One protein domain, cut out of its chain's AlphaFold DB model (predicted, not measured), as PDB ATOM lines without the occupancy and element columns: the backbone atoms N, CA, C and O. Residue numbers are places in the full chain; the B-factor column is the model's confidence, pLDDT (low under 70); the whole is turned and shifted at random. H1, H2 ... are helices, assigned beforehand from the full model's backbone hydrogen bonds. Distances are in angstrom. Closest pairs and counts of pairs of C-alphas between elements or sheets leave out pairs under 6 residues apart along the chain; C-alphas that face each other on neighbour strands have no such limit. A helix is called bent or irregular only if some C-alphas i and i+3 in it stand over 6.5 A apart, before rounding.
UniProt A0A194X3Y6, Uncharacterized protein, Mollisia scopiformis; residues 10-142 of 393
ATOM      1  N   TRP A  10     146.325  95.122  36.258       86.19
ATOM      2  CA  TRP A  10     145.702  95.343  37.566       86.19
ATOM      3  C   TRP A  10     145.574  96.832  37.916       86.19
ATOM      4  O   TRP A  10     144.600  97.222  38.554       86.19
ATOM      5  N   LEU A  11     146.524  97.670  37.481       87.88
ATOM      6  CA  LEU A  11     146.512  99.104  37.758       87.88
ATOM      7  C   LEU A  11     145.430  99.798  36.931       87.88
ATOM      8  O   LEU A  11     144.701 100.633  37.462       87.88
ATOM      9  N   THR A  12     145.289  99.418  35.656       91.00
ATOM     10  CA  THR A  12     144.193  99.899  34.805       91.00
ATOM     11  C   THR A  12     142.846  99.515  35.411       91.00
ATOM     12  O   THR A  12     141.999 100.381  35.591       91.00
ATOM     13  N   PHE A  13     142.679  98.251  35.814       88.88
ATOM     14  CA  PHE A  13     141.453  97.774  36.458       88.88
ATOM     15  C   PHE A  13     141.136  98.537  37.755       88.88
ATOM     16  O   PHE A  13     140.037  99.064  37.900       88.88
ATOM     17  N   ALA A  14     142.102  98.663  38.669       88.31
ATOM     18  CA  ALA A  14     141.918  99.384  39.928       88.31
ATOM     19  C   ALA A  14     141.586 100.870  39.709       88.31
ATOM     20  O   ALA A  14     140.751 101.428  40.420       88.31
ATOM     21  N   THR A  15     142.204 101.503  38.706       90.75
ATOM     22  CA  THR A  15     141.921 102.900  38.345       90.75
ATOM     23  C   THR A  15     140.498 103.052  37.818       90.75
ATOM     24  O   THR A  15     139.793 103.957  38.255       90.75
ATOM     25  N   THR A  16     140.052 102.155  36.933       93.38
ATOM     26  CA  THR A  16     138.672 102.150  36.431       93.38
ATOM     27  C   THR A  16     137.674 101.976  37.570       93.38
ATOM     28  O   THR A  16     136.795 102.814  37.722       93.38
ATOM     29  N   VAL A  17     137.868 100.985  38.449       90.25
ATOM     30  CA  VAL A  17     137.006 100.779  39.628       90.25
ATOM     31  C   VAL A  17     136.958 102.030  40.510       90.25
ATOM     32  O   VAL A  17     135.884 102.454  40.933       90.25
ATOM     33  N   PHE A  18     138.106 102.660  40.771       91.06
ATOM     34  CA  PHE A  18     138.166 103.889  41.560       91.06
ATOM     35  C   PHE A  18     137.379 105.040  40.913       91.06
ATOM     36  O   PHE A  18     136.627 105.738  41.602       91.06
ATOM     37  N   LEU A  19     137.538 105.245  39.603       93.31
ATOM     38  CA  LEU A  19     136.827 106.286  38.863       93.31
ATOM     39  C   LEU A  19     135.323 106.009  38.817       93.31
ATOM     40  O   LEU A  19     134.545 106.913  39.115       93.31
ATOM     41  N   ASP A  20     134.919 104.773  38.534       94.75
ATOM     42  CA  ASP A  20     133.516 104.361  38.457       94.75
ATOM     43  C   ASP A  20     132.803 104.557  39.800       94.75
ATOM     44  O   ASP A  20     131.693 105.091  39.840       94.75
ATOM     45  N   ILE A  21     133.456 104.214  40.918       92.19
ATOM     46  CA  ILE A  21     132.930 104.463  42.270       92.19
ATOM     47  C   ILE A  21     132.692 105.957  42.487       92.19
ATOM     48  O   ILE A  21     131.611 106.355  42.923       92.19
ATOM     49  N   ASN A  22     133.676 106.797  42.163       90.31
ATOM     50  CA  ASN A  22     133.567 108.241  42.359       90.31
ATOM     51  C   ASN A  22     132.518 108.871  41.426       90.31
ATOM     52  O   ASN A  22     131.788 109.769  41.842       90.31
ATOM     53  N   GLN A  23     132.384 108.388  40.189       93.81
ATOM     54  CA  GLN A  23     131.372 108.862  39.240       93.81
ATOM     55  C   GLN A  23     129.952 108.426  39.615       93.81
ATOM     56  O   GLN A  23     129.003 109.193  39.421       93.81
ATOM     57  N   THR A  24     129.810 107.219  40.169       94.50
ATOM     58  CA  THR A  24     128.525 106.643  40.582       94.50
ATOM     59  C   THR A  24     128.046 107.249  41.898       94.50
ATOM     60  O   THR A  24     126.908 107.705  41.991       94.50
ATOM     61  N   LEU A  25     128.912 107.301  42.917       92.75
ATOM     62  CA  LEU A  25     128.555 107.800  44.248       92.75
ATOM     63  C   LEU A  25     128.611 109.331  44.341       92.75
ATOM     64  O   LEU A  25     127.861 109.925  45.117       92.75
ATOM     65  N   ARG A  26     129.459 109.992  43.542       90.31
ATOM     66  CA  ARG A  26     129.637 111.455  43.520       90.31
ATOM     67  C   ARG A  26     129.835 112.008  44.935       90.31
ATOM     68  O   ARG A  26     130.663 111.502  45.684       90.31
ATOM     69  N   GLY A  27     129.040 113.002  45.340       85.62
ATOM     70  CA  GLY A  27     129.090 113.592  46.681       85.62
ATOM     71  C   GLY A  27     128.820 112.609  47.829       85.62
ATOM     72  O   GLY A  27     129.098 112.943  48.974       85.62
ATOM     73  N   ARG A  28     128.323 111.396  47.550       91.44
ATOM     74  CA  ARG A  28     128.092 110.348  48.555       91.44
ATOM     75  C   ARG A  28     129.304 109.454  48.815       91.44
ATOM     76  O   ARG A  28     129.234 108.639  49.728       91.44
ATOM     77  N   VAL A  29     130.409 109.603  48.073       91.81
ATOM     78  CA  VAL A  29     131.666 108.858  48.322       91.81
ATOM     79  C   VAL A  29     132.158 109.043  49.770       91.81
ATOM     80  O   VAL A  29     132.613 108.100  50.410       91.81
ATOM     81  N   SER A  30     131.878 110.240  50.294       92.56
ATOM     82  CA  SER A  30     131.798 110.668  51.688       92.56
ATOM     83  C   SER A  30     131.469 109.618  52.746       92.56
ATOM     84  O   SER A  30     132.173 109.449  53.739       92.56
ATOM     85  N   ILE A  31     130.337 108.954  52.524       94.81
ATOM     86  CA  ILE A  31     129.566 108.274  53.569       94.81
ATOM     87  C   ILE A  31     130.350 107.107  54.167       94.81
ATOM     88  O   ILE A  31     130.307 106.889  55.373       94.81
ATOM     89  N   ALA A  32     131.130 106.404  53.346       95.06
ATOM     90  CA  ALA A  32     131.938 105.280  53.809       95.06
ATOM     91  C   ALA A  32     132.986 105.702  54.852       95.06
ATOM     92  O   ALA A  32     133.336 104.916  55.731       95.06
ATOM     93  N   PHE A  33     133.485 106.941  54.779       96.00
ATOM     94  CA  PHE A  33     134.381 107.466  55.803       96.00
ATOM     95  C   PHE A  33     133.633 107.765  57.105       96.00
ATOM     96  O   PHE A  33     134.146 107.444  58.175       96.00
ATOM     97  N   ASP A  34     132.421 108.315  57.030       96.00
ATOM     98  CA  ASP A  34     131.600 108.581  58.216       96.00
ATOM     99  C   ASP A  34     131.251 107.263  58.940       96.00
ATOM    100  O   ASP A  34     131.413 107.154  60.156       96.00
ATOM    101  N   GLU A  35     130.878 106.219  58.193       96.12
ATOM    102  CA  GLU A  35     130.649 104.867  58.725       96.12
ATOM    103  C   GLU A  35     131.921 104.265  59.343       96.12
ATOM    104  O   GLU A  35     131.887 103.722  60.450       96.12
ATOM    105  N   LEU A  36     133.073 104.424  58.685       97.44
ATOM    106  CA  LEU A  36     134.359 103.996  59.232       97.44
ATOM    107  C   LEU A  36     134.680 104.704  60.561       97.44
ATOM    108  O   LEU A  36     135.200 104.075  61.485       97.44
ATOM    109  N   GLN A  37     134.369 105.997  60.688       97.56
ATOM    110  CA  GLN A  37     134.554 106.725  61.943       97.56
ATOM    111  C   GLN A  37     133.657 106.179  63.057       97.56
ATOM    112  O   GLN A  37     134.103 106.109  64.205       97.56
ATOM    113  N   VAL A  38     132.425 105.761  62.751       97.69
ATOM    114  CA  VAL A  38     131.543 105.096  63.727       97.69
ATOM    115  C   VAL A  38     132.185 103.802  64.232       97.69
ATOM    116  O   VAL A  38     132.295 103.616  65.445       97.69
ATOM    117  N   VAL A  39     132.697 102.958  63.330       97.12
ATOM    118  CA  VAL A  39     133.386 101.704  63.693       97.12
ATOM    119  C   VAL A  39     134.629 101.974  64.543       97.12
ATOM    120  O   VAL A  39     134.810 101.367  65.598       97.12
ATOM    121  N   ALA A  40     135.472 102.931  64.148       97.75
ATOM    122  CA  ALA A  40     136.677 103.267  64.903       97.75
ATOM    123  C   ALA A  40     136.366 103.825  66.301       97.75
ATOM    124  O   ALA A  40     137.050 103.482  67.268       97.75
ATOM    125  N   ASN A  41     135.317 104.643  66.438       98.00
ATOM    126  CA  ASN A  41     134.851 105.104  67.745       98.00
ATOM    127  C   ASN A  41     134.315 103.948  68.594       98.00
ATOM    128  O   ASN A  41     134.613 103.892  69.785       98.00
ATOM    129  N   HIS A  42     133.571 103.010  68.000       97.25
ATOM    130  CA  HIS A  42     133.098 101.818  68.700       97.25
ATOM    131  C   HIS A  42     134.263 100.984  69.252       97.25
ATOM    132  O   HIS A  42     134.290 100.691  70.447       97.25
ATOM    133  N   VAL A  43     135.261 100.673  68.419       97.69
ATOM    134  CA  VAL A  43     136.475  99.944  68.828       97.69
ATOM    135  C   VAL A  43     137.189 100.667  69.966       97.69
ATOM    136  O   VAL A  43     137.469 100.072  71.008       97.69
ATOM    137  N   LYS A  44     137.441 101.969  69.792       97.69
ATOM    138  CA  LYS A  44     138.116 102.797  70.790       97.69
ATOM    139  C   LYS A  44     137.364 102.787  72.121       97.69
ATOM    140  O   LYS A  44     137.982 102.555  73.153       97.69
ATOM    141  N   ASN A  45     136.056 103.027  72.107       97.81
ATOM    142  CA  ASN A  45     135.250 103.116  73.324       97.81
ATOM    143  C   ASN A  45     135.128 101.760  74.030       97.81
ATOM    144  O   ASN A  45     135.219 101.711  75.255       97.81
ATOM    145  N   THR A  46     134.984 100.665  73.278       98.19
ATOM    146  CA  THR A  46     134.962  99.304  73.834       98.19
ATOM    147  C   THR A  46     136.279  98.972  74.537       98.19
ATOM    148  O   THR A  46     136.269  98.497  75.673       98.19
ATOM    149  N   LEU A  47     137.420  99.267  73.904       98.12
ATOM    150  CA  LEU A  47     138.734  99.006  74.495       98.12
ATOM    151  C   LEU A  47     139.053  99.958  75.654       98.12
ATOM    152  O   LEU A  47     139.577  99.506  76.668       98.12
ATOM    153  N   ASP A  48     138.689 101.240  75.559       97.69
ATOM    154  CA  ASP A  48     138.826 102.203  76.663       97.69
ATOM    155  C   ASP A  48     138.034 101.732  77.898       97.69
ATOM    156  O   ASP A  48     138.575 101.705  79.004       97.69
ATOM    157  N   GLY A  49     136.783 101.295  77.704       97.25
ATOM    158  CA  GLY A  49     135.948 100.737  78.770       97.25
ATOM    159  C   GLY A  49     136.556  99.478  79.391       97.25
ATOM    160  O   GLY A  49     136.638  99.370  80.615       97.25
ATOM    161  N   TYR A  50     137.068  98.564  78.562       96.88
ATOM    162  CA  TYR A  50     137.784  97.381  79.039       96.88
ATOM    163  C   TYR A  50     139.024  97.741  79.867       96.88
ATOM    164  O   TYR A  50     139.206  97.177  80.943       96.88
ATOM    165  N   PHE A  51     139.871  98.665  79.403       96.44
ATOM    166  CA  PHE A  51     141.091  99.037  80.127       96.44
ATOM    167  C   PHE A  51     140.808  99.739  81.451       96.44
ATOM    168  O   PHE A  51     141.617  99.635  82.371       96.44
ATOM    169  N   GLU A  52     139.697 100.465  81.564       96.44
ATOM    170  CA  GLU A  52     139.275 101.010  82.851       96.44
ATOM    171  C   GLU A  52     138.807  99.891  83.783       96.44
ATOM    172  O   GLU A  52     139.267  99.782  84.920       96.44
ATOM    173  N   PHE A  53     137.954  99.004  83.274       94.62
ATOM    174  CA  PHE A  53     137.417  97.881  84.030       94.62
ATOM    175  C   PHE A  53     138.505  96.909  84.513       94.62
ATOM    176  O   PHE A  53     138.485  96.468  85.670       94.62
ATOM    177  N   SER A  54     139.483  96.598  83.658       92.69
ATOM    178  CA  SER A  54     140.539  95.620  83.927       92.69
ATOM    179  C   SER A  54     141.461  96.035  85.072       92.69
ATOM    180  O   SER A  54     141.991  95.162  85.755       92.69
ATOM    181  N   LYS A  55     141.579  97.336  85.379       91.94
ATOM    182  CA  LYS A  55     142.310  97.827  86.565       91.94
ATOM    183  C   LYS A  55     141.787  97.222  87.864       91.94
ATOM    184  O   LYS A  55     142.540  97.088  88.825       91.94
ATOM    185  N   SER A  56     140.500  96.871  87.900       87.56
ATOM    186  CA  SER A  56     139.863  96.298  89.083       87.56
ATOM    187  C   SER A  56     140.107  94.797  89.246       87.56
ATOM    188  O   SER A  56     139.726  94.263  90.281       87.56
ATOM    189  N   ILE A  57     140.691  94.098  88.260       86.69
ATOM    190  CA  ILE A  57     140.753  92.628  88.234       86.69
ATOM    191  C   ILE A  57     142.191  92.158  87.994       86.69
ATOM    192  O   ILE A  57     142.816  92.547  87.007       86.69
ATOM    193  N   PRO A  58     142.726  91.242  88.818       87.12
ATOM    194  CA  PRO A  58     144.030  90.654  88.551       87.12
ATOM    195  C   PRO A  58     143.997  89.792  87.282       87.12
ATOM    196  O   PRO A  58     143.179  88.877  87.154       87.12
ATOM    197  N   ALA A  59     144.936  90.040  86.368       87.50
ATOM    198  CA  ALA A  59     145.087  89.233  85.164       87.50
ATOM    199  C   ALA A  59     145.495  87.782  85.502       87.50
ATOM    200  O   ALA A  59     146.448  87.564  86.263       87.50
ATOM    201  N   PRO A  60     144.800  86.762  84.961       88.69
ATOM    202  CA  PRO A  60     145.203  85.374  85.120       88.69
ATOM    203  C   PRO A  60     146.492  85.100  84.337       88.69
ATOM    204  O   PRO A  60     146.830  85.799  83.387       88.69
ATOM    205  N   ARG A  61     147.195  84.009  84.666       86.88
ATOM    206  CA  ARG A  61     148.421  83.599  83.939       86.88
ATOM    207  C   ARG A  61     148.197  83.360  82.440       86.88
ATOM    208  O   ARG A  61     149.138  83.441  81.663       86.88
ATOM    209  N   THR A  62     146.969  83.029  82.060       88.19
ATOM    210  CA  THR A  62     146.519  82.831  80.676       88.19
ATOM    211  C   THR A  62     146.325  84.140  79.908       88.19
ATOM    212  O   THR A  62     146.094  84.083  78.705       88.19
ATOM    213  N   TRP A  63     146.423  85.295  80.574       92.06
ATOM    214  CA  TRP A  63     146.321  86.630  79.985       92.06
ATOM    215  C   TRP A  63     147.597  87.441  80.278       92.06
ATOM    216  O   TRP A  63     147.639  88.229  81.225       92.06
ATOM    217  N   PRO A  64     148.692  87.190  79.538       90.12
ATOM    218  CA  PRO A  64     149.954  87.889  79.749       90.12
ATOM    219  C   PRO A  64     149.861  89.364  79.336       90.12
ATOM    220  O   PRO A  64     149.080  89.729  78.459       90.12
ATOM    221  N   LYS A  65     150.739  90.201  79.906       90.88
ATOM    222  CA  LYS A  65     150.816  91.640  79.590       90.88
ATOM    223  C   LYS A  65     150.985  91.933  78.099       90.88
ATOM    224  O   LYS A  65     150.410  92.897  77.618       90.88
ATOM    225  N   SER A  66     151.687  91.072  77.363       91.56
ATOM    226  CA  SER A  66     151.873  91.225  75.916       91.56
ATOM    227  C   SER A  66     150.560  91.217  75.126       91.56
ATOM    228  O   SER A  66     150.477  91.845  74.077       91.56
ATOM    229  N   TYR A  67     149.518  90.529  75.609       91.12
ATOM    230  CA  TYR A  67     148.198  90.569  74.969       91.12
ATOM    231  C   TYR A  67     147.485  91.889  75.252       91.12
ATOM    232  O   TYR A  67     146.841  92.445  74.370       91.12
ATOM    233  N   GLU A  68     147.631  92.418  76.465       91.50
ATOM    234  CA  GLU A  68     147.089  93.729  76.815       91.50
ATOM    235  C   GLU A  68     147.798  94.857  76.047       91.50
ATOM    236  O   GLU A  68     147.138  95.766  75.551       91.50
ATOM    237  N   GLU A  69     149.122  94.769  75.890       93.62
ATOM    238  CA  GLU A  69     149.930  95.676  75.063       93.62
ATOM    239  C   GLU A  69     149.480  95.640  73.597       93.62
ATOM    240  O   GLU A  69     149.198  96.692  73.032       93.62
ATOM    241  N   MET A  70     149.274  94.450  73.019       93.75
ATOM    242  CA  MET A  70     148.746  94.303  71.656       93.75
ATOM    243  C   MET A  70     147.380  94.986  71.478       93.75
ATOM    244  O   MET A  70     147.144  95.649  70.469       93.75
ATOM    245  N   LEU A  71     146.476  94.870  72.460       95.88
ATOM    246  CA  LEU A  71     145.183  95.563  72.413       95.88
ATOM    247  C   LEU A  71     145.335  97.088  72.515       95.88
ATOM    248  O   LEU A  71     144.565  97.813  71.882       95.88
ATOM    249  N   ARG A  72     146.304  97.588  73.295       95.88
ATOM    250  CA  ARG A  72     146.592  99.030  73.394       95.88
ATOM    251  C   ARG A  72     147.134  99.565  72.077       95.88
ATOM    252  O   ARG A  72     146.594 100.545  71.573       95.88
ATOM    253  N   GLU A  73     148.114  98.885  71.492       95.62
ATOM    254  CA  GLU A  73     148.682  99.236  70.187       95.62
ATOM    255  C   GLU A  73     147.613  99.228  69.092       95.62
ATOM    256  O   GLU A  73     147.523 100.166  68.302       95.62
ATOM    257  N   PHE A  74     146.744  98.214  69.072       95.25
ATOM    258  CA  PHE A  74     145.624  98.154  68.135       95.25
ATOM    259  C   PHE A  74     144.666  99.344  68.310       95.25
ATOM    260  O   PHE A  74     144.341 100.034  67.339       95.25
ATOM    261  N   ARG A  75     144.254  99.631  69.551       96.94
ATOM    262  CA  ARG A  75     143.392 100.773  69.887       96.94
ATOM    263  C   ARG A  75     144.007 102.100  69.441       96.94
ATOM    264  O   ARG A  75     143.305 102.959  68.907       96.94
ATOM    265  N   GLU A  76     145.297 102.295  69.702       95.75
ATOM    266  CA  GLU A  76     146.044 103.494  69.314       95.75
ATOM    267  C   GLU A  76     146.156 103.603  67.794       95.75
ATOM    268  O   GLU A  76     145.799 104.641  67.239       95.75
ATOM    269  N   GLY A  77     146.520 102.517  67.111       93.81
ATOM    270  CA  GLY A  77     146.617 102.466  65.655       93.81
ATOM    271  C   GLY A  77     145.302 102.815  64.953       93.81
ATOM    272  O   GLY A  77     145.306 103.592  63.996       93.81
ATOM    273  N   VAL A  78     144.163 102.322  65.455       94.56
ATOM    274  CA  VAL A  78     142.824 102.695  64.959       94.56
ATOM    275  C   VAL A  78     142.566 104.190  65.150       94.56
ATOM    276  O   VAL A  78     142.154 104.874  64.210       94.56
ATOM    277  N   ALA A  79     142.842 104.727  66.340       94.25
ATOM    278  CA  ALA A  79     142.626 106.141  66.625       94.25
ATOM    279  C   ALA A  79     143.512 107.052  65.757       94.25
ATOM    280  O   ALA A  79     143.032 108.051  65.220       94.25
ATOM    281  N   GLU A  80     144.785 106.707  65.582       90.56
ATOM    282  CA  GLU A  80     145.731 107.501  64.801       90.56
ATOM    283  C   GLU A  80     145.491 107.421  63.296       90.56
ATOM    284  O   GLU A  80     145.678 108.419  62.608       90.56
ATOM    285  N   THR A  81     145.068 106.265  62.782       87.88
ATOM    286  CA  THR A  81     144.890 106.060  61.336       87.88
ATOM    287  C   THR A  81     143.541 106.578  60.839       87.88
ATOM    288  O   THR A  81     143.447 107.065  59.713       87.88
ATOM    289  N   ILE A  82     142.489 106.460  61.657       94.38
ATOM    290  CA  ILE A  82     141.103 106.694  61.221       94.38
ATOM    291  C   ILE A  82     140.508 107.956  61.850       94.38
ATOM    292  O   ILE A  82     139.894 108.765  61.153       94.38
ATOM    293  N   LEU A  83     140.666 108.137  63.164       95.12
ATOM    294  CA  LEU A  83     140.035 109.253  63.884       95.12
ATOM    295  C   LEU A  83     140.866 110.537  63.808       95.12
ATOM    296  O   LEU A  83     140.323 111.638  63.917       95.12
ATOM    297  N   LYS A  84     142.179 110.411  63.603       94.06
ATOM    298  CA  LYS A  84     143.111 111.530  63.497       94.06
ATOM    299  C   LYS A  84     143.656 111.637  62.080       94.06
ATOM    300  O   LYS A  84     144.232 110.702  61.543       94.06
ATOM    301  N   ASP A  85     143.542 112.816  61.482       90.31
ATOM    302  CA  ASP A  85     144.186 113.068  60.197       90.31
ATOM    303  C   ASP A  85     145.668 113.381  60.414       90.31
ATOM    304  O   ASP A  85     146.051 114.527  60.658       90.31
ATOM    305  N   VAL A  86     146.514 112.354  60.364       88.06
ATOM    306  CA  VAL A  86     147.971 112.527  60.481       88.06
ATOM    307  C   VAL A  86     148.597 113.107  59.208       88.06
ATOM    308  O   VAL A  86     149.668 113.711  59.269       88.06
ATOM    309  N   VAL A  87     147.932 112.983  58.055       89.12
ATOM    310  CA  VAL A  87     148.476 113.377  56.747       89.12
ATOM    311  C   VAL A  87     148.287 114.870  56.492       89.12
ATOM    312  O   VAL A  87     149.213 115.538  56.027       89.12
ATOM    313  N   PHE A  88     147.118 115.427  56.804       91.62
ATOM    314  CA  PHE A  88     146.804 116.830  56.530       91.62
ATOM    315  C   PHE A  88     147.754 117.835  57.211       91.62
ATOM    316  O   PHE A  88     148.222 118.752  56.522       91.62
ATOM    317  N   PRO A  89     148.133 117.684  58.499       90.75
ATOM    318  CA  PRO A  89     149.119 118.556  59.136       90.75
ATOM    319  C   PRO A  89     150.496 118.479  58.466       90.75
ATOM    320  O   PRO A  89     151.144 119.508  58.267       90.75
ATOM    321  N   LEU A  90     150.932 117.276  58.069       91.00
ATOM    322  CA  LEU A  90     152.208 117.067  57.377       91.00
ATOM    323  C   LEU A  90     152.200 117.710  55.990       91.00
ATOM    324  O   LEU A  90     153.141 118.424  55.638       91.00
ATOM    325  N   LYS A  91     151.111 117.530  55.234       89.56
ATOM    326  CA  LYS A  91     150.915 118.167  53.930       89.56
ATOM    327  C   LYS A  91     150.926 119.688  54.075       89.56
ATOM    328  O   LYS A  91     151.693 120.359  53.398       89.56
ATOM    329  N   SER A  92     150.172 120.235  55.024       90.75
ATOM    330  CA  SER A  92     150.146 121.677  55.297       90.75
ATOM    331  C   SER A  92     151.529 122.236  55.644       90.75
ATOM    332  O   SER A  92     151.913 123.294  55.147       90.75
ATOM    333  N   LYS A  93     152.311 121.513  56.456       92.50
ATOM    334  CA  LYS A  93     153.690 121.890  56.800       92.50
ATOM    335  C   LYS A  93     154.620 121.854  55.585       92.50
ATOM    336  O   LYS A  93     155.442 122.752  55.433       92.50
ATOM    337  N   TYR A  94     154.490 120.844  54.725       93.19
ATOM    338  CA  TYR A  94     155.285 120.728  53.504       93.19
ATOM    339  C   TYR A  94     155.017 121.887  52.538       93.19
ATOM    340  O   TYR A  94     155.967 122.526  52.104       93.19
ATOM    341  N   TYR A  95     153.748 122.215  52.266       92.25
ATOM    342  CA  TYR A  95     153.395 123.315  51.359       92.25
ATOM    343  C   TYR A  95     153.943 124.661  51.845       92.25
ATOM    344  O   TYR A  95     154.532 125.392  51.057       92.25
ATOM    345  N   LYS A  96     153.865 124.936  53.154       90.31
ATOM    346  CA  LYS A  96     154.487 126.129  53.751       90.31
ATOM    347  C   LYS A  96     156.008 126.181  53.570       90.31
ATOM    348  O   LYS A  96     156.561 127.266  53.506       90.31
ATOM    349  N   LYS A  97     156.688 125.030  53.524       93.38
ATOM    350  CA  LYS A  97     158.151 124.955  53.362       93.38
ATOM    351  C   LYS A  97     158.606 125.261  51.932       93.38
ATOM    352  O   LYS A  97     159.737 125.688  51.747       93.38
ATOM    353  N   VAL A  98     157.762 124.992  50.937       95.19
ATOM    354  CA  VAL A  98     158.074 125.190  49.510       95.19
ATOM    355  C   VAL A  98     157.411 126.448  48.938       95.19
ATOM    356  O   VAL A  98     157.199 126.520  47.733       95.19
ATOM    357  N   ASP A  99     157.022 127.393  49.803       91.81
ATOM    358  CA  ASP A  99     156.283 128.617  49.455       91.81
ATOM    359  C   ASP A  99     155.010 128.362  48.618       91.81
ATOM    360  O   ASP A  99     154.573 129.184  47.812       91.81
ATOM    361  N   GLY A 100     154.391 127.193  48.814       89.38
ATOM    362  CA  GLY A 100     153.159 126.781  48.155       89.38
ATOM    363  C   GLY A 100     151.902 127.125  48.959       89.38
ATOM    364  O   GLY A 100     151.932 127.309  50.177       89.38
ATOM    365  N   ILE A 101     150.750 127.136  48.283       89.56
ATOM    366  CA  ILE A 101     149.444 127.353  48.923       89.56
ATOM    367  C   ILE A 101     149.048 126.095  49.702       89.56
ATOM    368  O   ILE A 101     148.843 125.030  49.119       89.56
ATOM    369  N   ALA A 102     148.934 126.217  51.025       88.19
ATOM    370  CA  ALA A 102     148.509 125.111  51.874       88.19
ATOM    371  C   ALA A 102     147.081 124.644  51.517       88.19
ATOM    372  O   ALA A 102     146.222 125.473  51.206       88.19
ATOM    373  N   PRO A 103     146.804 123.329  51.571       88.50
ATOM    374  CA  PRO A 103     145.469 122.812  51.302       88.50
ATOM    375  C   PRO A 103     144.453 123.325  52.336       88.50
ATOM    376  O   PRO A 103     144.753 123.399  53.527       88.50
ATOM    377  N   GLY A 104     143.242 123.656  51.879       89.56
ATOM    378  CA  GLY A 104     142.137 124.066  52.750       89.56
ATOM    379  C   GLY A 104     141.502 122.899  53.515       89.56
ATOM    380  O   GLY A 104     141.789 121.732  53.255       89.56
ATOM    381  N   GLU A 105     140.584 123.214  54.429       87.81
ATOM    382  CA  GLU A 105     139.899 122.250  55.314       87.81
ATOM    383  C   GLU A 105     139.167 121.112  54.575       87.81
ATOM    384  O   GLU A 105     139.060 119.995  55.080       87.81
ATOM    385  N   THR A 106     138.735 121.346  53.334       86.25
ATOM    386  CA  THR A 106     138.114 120.322  52.476       86.25
ATOM    387  C   THR A 106     139.060 119.172  52.115       86.25
ATOM    388  O   THR A 106     138.595 118.098  51.743       86.25
ATOM    389  N   ALA A 107     140.376 119.356  52.262       88.69
ATOM    390  CA  ALA A 107     141.381 118.323  52.028       88.69
ATOM    391  C   ALA A 107     141.651 117.429  53.253       88.69
ATOM    392  O   ALA A 107     142.509 116.544  53.174       88.69
ATOM    393  N   ARG A 108     140.955 117.636  54.380       91.75
ATOM    394  CA  ARG A 108     141.048 116.724  55.524       91.75
ATOM    395  C   ARG A 108     140.464 115.359  55.194       91.75
ATOM    396  O   ARG A 108     139.380 115.257  54.620       91.75
ATOM    397  N   PHE A 109     141.181 114.324  55.610       92.88
ATOM    398  CA  PHE A 109     140.907 112.912  55.387       92.88
ATOM    399  C   PHE A 109     140.718 112.584  53.905       92.88
ATOM    400  O   PHE A 109     139.992 111.655  53.566       92.88
ATOM    401  N   TYR A 110     141.369 113.344  53.016       90.38
ATOM    402  CA  TYR A 110     141.160 113.260  51.569       90.38
ATOM    403  C   TYR A 110     141.249 111.826  51.033       90.38
ATOM    404  O   TYR A 110     140.412 111.414  50.235       90.38
ATOM    405  N   LEU A 111     142.240 111.055  51.503       89.31
ATOM    406  CA  LEU A 111     142.430 109.668  51.086       89.31
ATOM    407  C   LEU A 111     141.213 108.800  51.437       89.31
ATOM    408  O   LEU A 111     140.660 108.151  50.558       89.31
ATOM    409  N   LEU A 112     140.782 108.822  52.700       93.06
ATOM    410  CA  LEU A 112     139.689 107.976  53.181       93.06
ATOM    411  C   LEU A 112     138.336 108.436  52.624       93.06
ATOM    412  O   LEU A 112     137.583 107.617  52.106       93.06
ATOM    413  N   LYS A 113     138.072 109.749  52.603       93.38
ATOM    414  CA  LYS A 113     136.840 110.315  52.025       93.38
ATOM    415  C   LYS A 113     136.659 109.994  50.542       93.38
ATOM    416  O   LYS A 113     135.528 109.960  50.075       93.38
ATOM    417  N   GLY A 114     137.749 109.788  49.804       91.31
ATOM    418  CA  GLY A 114     137.716 109.427  48.386       91.31
ATOM    419  C   GLY A 114     137.775 107.924  48.104       91.31
ATOM    420  O   GLY A 114     137.681 107.536  46.940       91.31
ATOM    421  N   GLN A 115     137.957 107.068  49.119       92.12
ATOM    422  CA  GLN A 115     138.202 105.630  48.938       92.12
ATOM    423  C   GLN A 115     137.273 104.753  49.799       92.12
ATOM    424  O   GLN A 115     137.702 104.204  50.816       92.12
ATOM    425  N   PRO A 116     136.018 104.527  49.356       93.44
ATOM    426  CA  PRO A 116     135.059 103.683  50.070       93.44
ATOM    427  C   PRO A 116     135.521 102.239  50.283       93.44
ATOM    428  O   PRO A 116     135.296 101.685  51.353       93.44
ATOM    429  N   ILE A 117     136.213 101.636  49.305       90.62
ATOM    430  CA  ILE A 117     136.753 100.270  49.445       90.62
ATOM    431  C   ILE A 117     137.765 100.213  50.591       90.62
ATOM    432  O   ILE A 117     137.683  99.328  51.438       90.62
ATOM    433  N   LEU A 118     138.693 101.177  50.644       90.75
ATOM    434  CA  LEU A 118     139.682 101.243  51.717       90.75
ATOM    435  C   LEU A 118     138.997 101.429  53.075       90.75
ATOM    436  O   LEU A 118     139.387 100.786  54.047       90.75
ATOM    437  N   CYS A 119     137.945 102.251  53.130       95.00
ATOM    438  CA  CYS A 119     137.153 102.417  54.343       95.00
ATOM    439  C   CYS A 119     136.495 101.105  54.783       95.00
ATOM    440  O   CYS A 119     136.644 100.719  55.938       95.00
ATOM    441  N   GLY A 120     135.853 100.372  53.870       91.62
ATOM    442  CA  GLY A 120     135.270  99.062  54.170       91.62
ATOM    443  C   GLY A 120     136.307  98.044  54.656       91.62
ATOM    444  O   GLY A 120     136.057  97.326  55.620       91.62
ATOM    445  N   MET A 121     137.503  98.027  54.057       89.06
ATOM    446  CA  MET A 121     138.602  97.161  54.498       89.06
ATOM    447  C   MET A 121     139.080  97.499  55.914       89.06
ATOM    448  O   MET A 121     139.296  96.596  56.721       89.06
ATOM    449  N   PHE A 122     139.245  98.786  56.233       92.31
ATOM    450  CA  PHE A 122     139.627  99.218  57.578       92.31
ATOM    451  C   PHE A 122     138.534  98.950  58.607       92.31
ATOM    452  O   PHE A 122     138.859  98.488  59.698       92.31
ATOM    453  N   ALA A 123     137.267  99.174  58.259       93.81
ATOM    454  CA  ALA A 123     136.138  98.865  59.124       93.81
ATOM    455  C   ALA A 123     136.106  97.364  59.440       93.81
ATOM    456  O   ALA A 123     136.158  96.984  60.605       93.81
ATOM    457  N   PHE A 124     136.143  96.518  58.407       89.94
ATOM    458  CA  PHE A 124     136.129  95.068  58.572       89.94
ATOM    459  C   PHE A 124     137.318  94.563  59.397       89.94
ATOM    460  O   PHE A 124     137.130  93.785  60.329       89.94
ATOM    461  N   ARG A 125     138.537  95.046  59.113       88.94
ATOM    462  CA  ARG A 125     139.724  94.698  59.907       88.94
ATOM    463  C   ARG A 125     139.559  95.110  61.367       88.94
ATOM    464  O   ARG A 125     139.851  94.315  62.250       88.94
ATOM    465  N   ALA A 126     139.114  96.337  61.627       93.06
ATOM    466  CA  ALA A 126     138.983  96.842  62.987       93.06
ATOM    467  C   ALA A 126     137.946  96.041  63.795       93.06
ATOM    468  O   ALA A 126     138.218  95.667  64.935       93.06
ATOM    469  N   THR A 127     136.800  95.710  63.197       93.00
ATOM    470  CA  THR A 127     135.793  94.855  63.839       93.00
ATOM    471  C   THR A 127     136.329  93.443  64.079       93.00
ATOM    472  O   THR A 127     136.181  92.903  65.173       93.00
ATOM    473  N   LEU A 128     137.013  92.854  63.095       90.44
ATOM    474  CA  LEU A 128     137.548  91.497  63.192       90.44
ATOM    475  C   LEU A 128     138.628  91.359  64.280       90.44
ATOM    476  O   LEU A 128     138.623  90.396  65.046       90.44
ATOM    477  N   GLU A 129     139.540  92.326  64.383       90.75
ATOM    478  CA  GLU A 129     140.561  92.343  65.438       90.75
ATOM    479  C   GLU A 129     139.940  92.535  66.827       90.75
ATOM    480  O   GLU A 129     140.328  91.853  67.781       90.75
ATOM    481  N   LEU A 130     138.925  93.402  66.946       94.69
ATOM    482  CA  LEU A 130     138.174  93.563  68.190       94.69
ATOM    483  C   LEU A 130     137.497  92.243  68.594       94.69
ATOM    484  O   LEU A 130     137.626  91.811  69.740       94.69
ATOM    485  N   HIS A 131     136.837  91.571  67.649       93.56
ATOM    486  CA  HIS A 131     136.215  90.265  67.849       93.56
ATOM    487  C   HIS A 131     137.230  89.230  68.365       93.56
ATOM    488  O   HIS A 131     137.020  88.623  69.417       93.56
ATOM    489  N   HIS A 132     138.375  89.068  67.692       91.00
ATOM    490  CA  HIS A 132     139.407  88.116  68.116       91.00
ATOM    491  C   HIS A 132     139.984  88.439  69.492       91.00
ATOM    492  O   HIS A 132     140.155  87.537  70.318       91.00
ATOM    493  N   GLY A 133     140.276  89.716  69.748       93.56
ATOM    494  CA  GLY A 133     140.743  90.185  71.047       93.56
ATOM    495  C   GLY A 133     139.760  89.821  72.157       93.56
ATOM    496  O   GLY A 133     140.156  89.265  73.183       93.56
ATOM    497  N   GLY A 134     138.470  90.045  71.911       95.56
ATOM    498  CA  GLY A 134     137.393  89.723  72.835       95.56
ATOM    499  C   GLY A 134     137.208  88.217  73.069       95.56
ATOM    500  O   GLY A 134     137.141  87.782  74.219       95.56
ATOM    501  N   VAL A 135     137.209  87.392  72.017       94.62
ATOM    502  CA  VAL A 135     137.141  85.922  72.144       94.62
ATOM    503  C   VAL A 135     138.326  85.390  72.957       94.62
ATOM    504  O   VAL A 135     138.150  84.569  73.865       94.62
ATOM    505  N   ASN A 136     139.538  85.881  72.678       93.94
ATOM    506  CA  ASN A 136     140.744  85.499  73.410       93.94
ATOM    507  C   ASN A 136     140.674  85.918  74.884       93.94
ATOM    508  O   ASN A 136     140.999  85.108  75.757       93.94
ATOM    509  N   LEU A 137     140.190  87.129  75.170       95.50
ATOM    510  CA  LEU A 137     139.954  87.614  76.530       95.50
ATOM    511  C   LEU A 137     138.968  86.704  77.276       95.50
ATOM    512  O   LEU A 137     139.272  86.196  78.362       95.50
ATOM    513  N   CYS A 138     137.811  86.427  76.670       95.56
ATOM    514  CA  CYS A 138     136.792  85.554  77.242       95.56
ATOM    515  C   CYS A 138     137.316  84.140  77.508       95.56
ATOM    516  O   CYS A 138     136.966  83.538  78.525       95.56
ATOM    517  N   ASN A 139     138.179  83.617  76.635       94.44
ATOM    518  CA  ASN A 139     138.823  82.319  76.802       94.44
ATOM    519  C   ASN A 139     139.861  82.304  77.922       94.44
ATOM    520  O   ASN A 139     139.875  81.367  78.726       94.44
ATOM    521  N   ALA A 140     140.704  83.331  78.003       92.62
ATOM    522  CA  ALA A 140     141.733  83.436  79.027       92.62
ATOM    523  C   ALA A 140     141.125  83.548  80.429       92.62
ATOM    524  O   ALA A 140     141.597  82.879  81.350       92.62
ATOM    525  N   TYR A 141     140.044  84.321  80.558       93.31
ATOM    526  CA  TYR A 141     139.293  84.489  81.799       93.31
ATOM    527  C   TYR A 141     138.153  83.482  81.975       93.31
ATOM    528  O   TYR A 141     137.504  83.514  83.002       93.31
ATOM    529  N   ARG A 142     137.844  82.605  81.015       93.75
ATOM    530  CA  ARG A 142     136.691  81.672  81.087       93.75
ATOM    531  C   ARG A 142     135.341  82.351  81.380       93.75
ATOM    532  O   ARG A 142     134.459  81.755  81.988       93.75
TER     533      ARG A 142
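This is residues 10 to 142 of the 393 residues of an uncharacterized protein of Mollisia scopiformis (UniProt A0A194X3Y6). Three helices, H2, H3 and H6, lie side by side as a loose up-and-down bundle, each running against the one before it, and H1 lies across one end of it with residues 10 to 16 sticking out. From the end of H3, H4 and the stretch of residues 98 to 109 make a loop that reaches away from the bundle and comes back through the short H5 to the start of H6. The printed part has 133 residues with six named helices, in the order H1 to H6, and no named strand; the class is all helix. The whole is loose, with a radius of gyration of the C-alphas of 19.0 A, and only just elongated, spanning 54 by 36 by 25 A.

H1 runs from residue 10, with its C-alpha at (145.702, 95.343, 37.566), to residue 28, over 25.6 A; it has a kink of 42 degrees near residue 22 and is irregular, with C-alphas 24 and 27 9.3 A apart. H2 holds residues 31 to 54 and is 34.7 A long. H3, residues 65 to 83, measures 25.9 A and is neither bent nor irregular, but only just: C-alphas 80 and 83 are 6.0 A apart. H4 holds residues 87 to 97, over 15.5 A, and H5 residues 110 to 113, over 5.2 A. H6, the longest helix, holds residues 116 to 140, over 36.0 A, and ends with C-alpha 140 at (141.733, 83.436, 79.027).

H2 is the hub, touching three helices. With residues 36 to 47 alone it touches H3, the closest C-alphas being those of Lys 44 and Arg 75, 5.7 A apart; the two form a helical hairpin, opposite ways at a shallow tilt of 29 degrees. H2 touches H6 at Ala 32 and Pro 116, their closest C-alphas, 5.1 A apart, the same way at a shallow tilt of 19 degrees. H3 and H6 are close but not clearly touching, with the closest C-alphas, those of Leu 71 and Gly 133, 7.1 A apart. H5 touches residues 31 to 33 of H2 alone, with the C-alphas of Phe 33 and Lys 113 closest at 5.3 A. H1 and H2 meet only through their link, while H1 and H6 are near each other, with 8 pairs of C-alphas within 10 A. H4 touches no helix. Every O i to N i+4 pair is within hydrogen-bond range in H2, H3, H4 and H6, and 13 of 15 are in H1; H5 is too short for such a pair.

The two C-alphas farthest apart, those of Asp 99 and Arg 142, are 59.9 A apart. The printed part has no cut. The link from H4 to H5, 12 residues, is long; that from H2 to H3 is short, and the other three are tight. The mean pLDDT of the printed part is 92.6, and no printed residue is under 70.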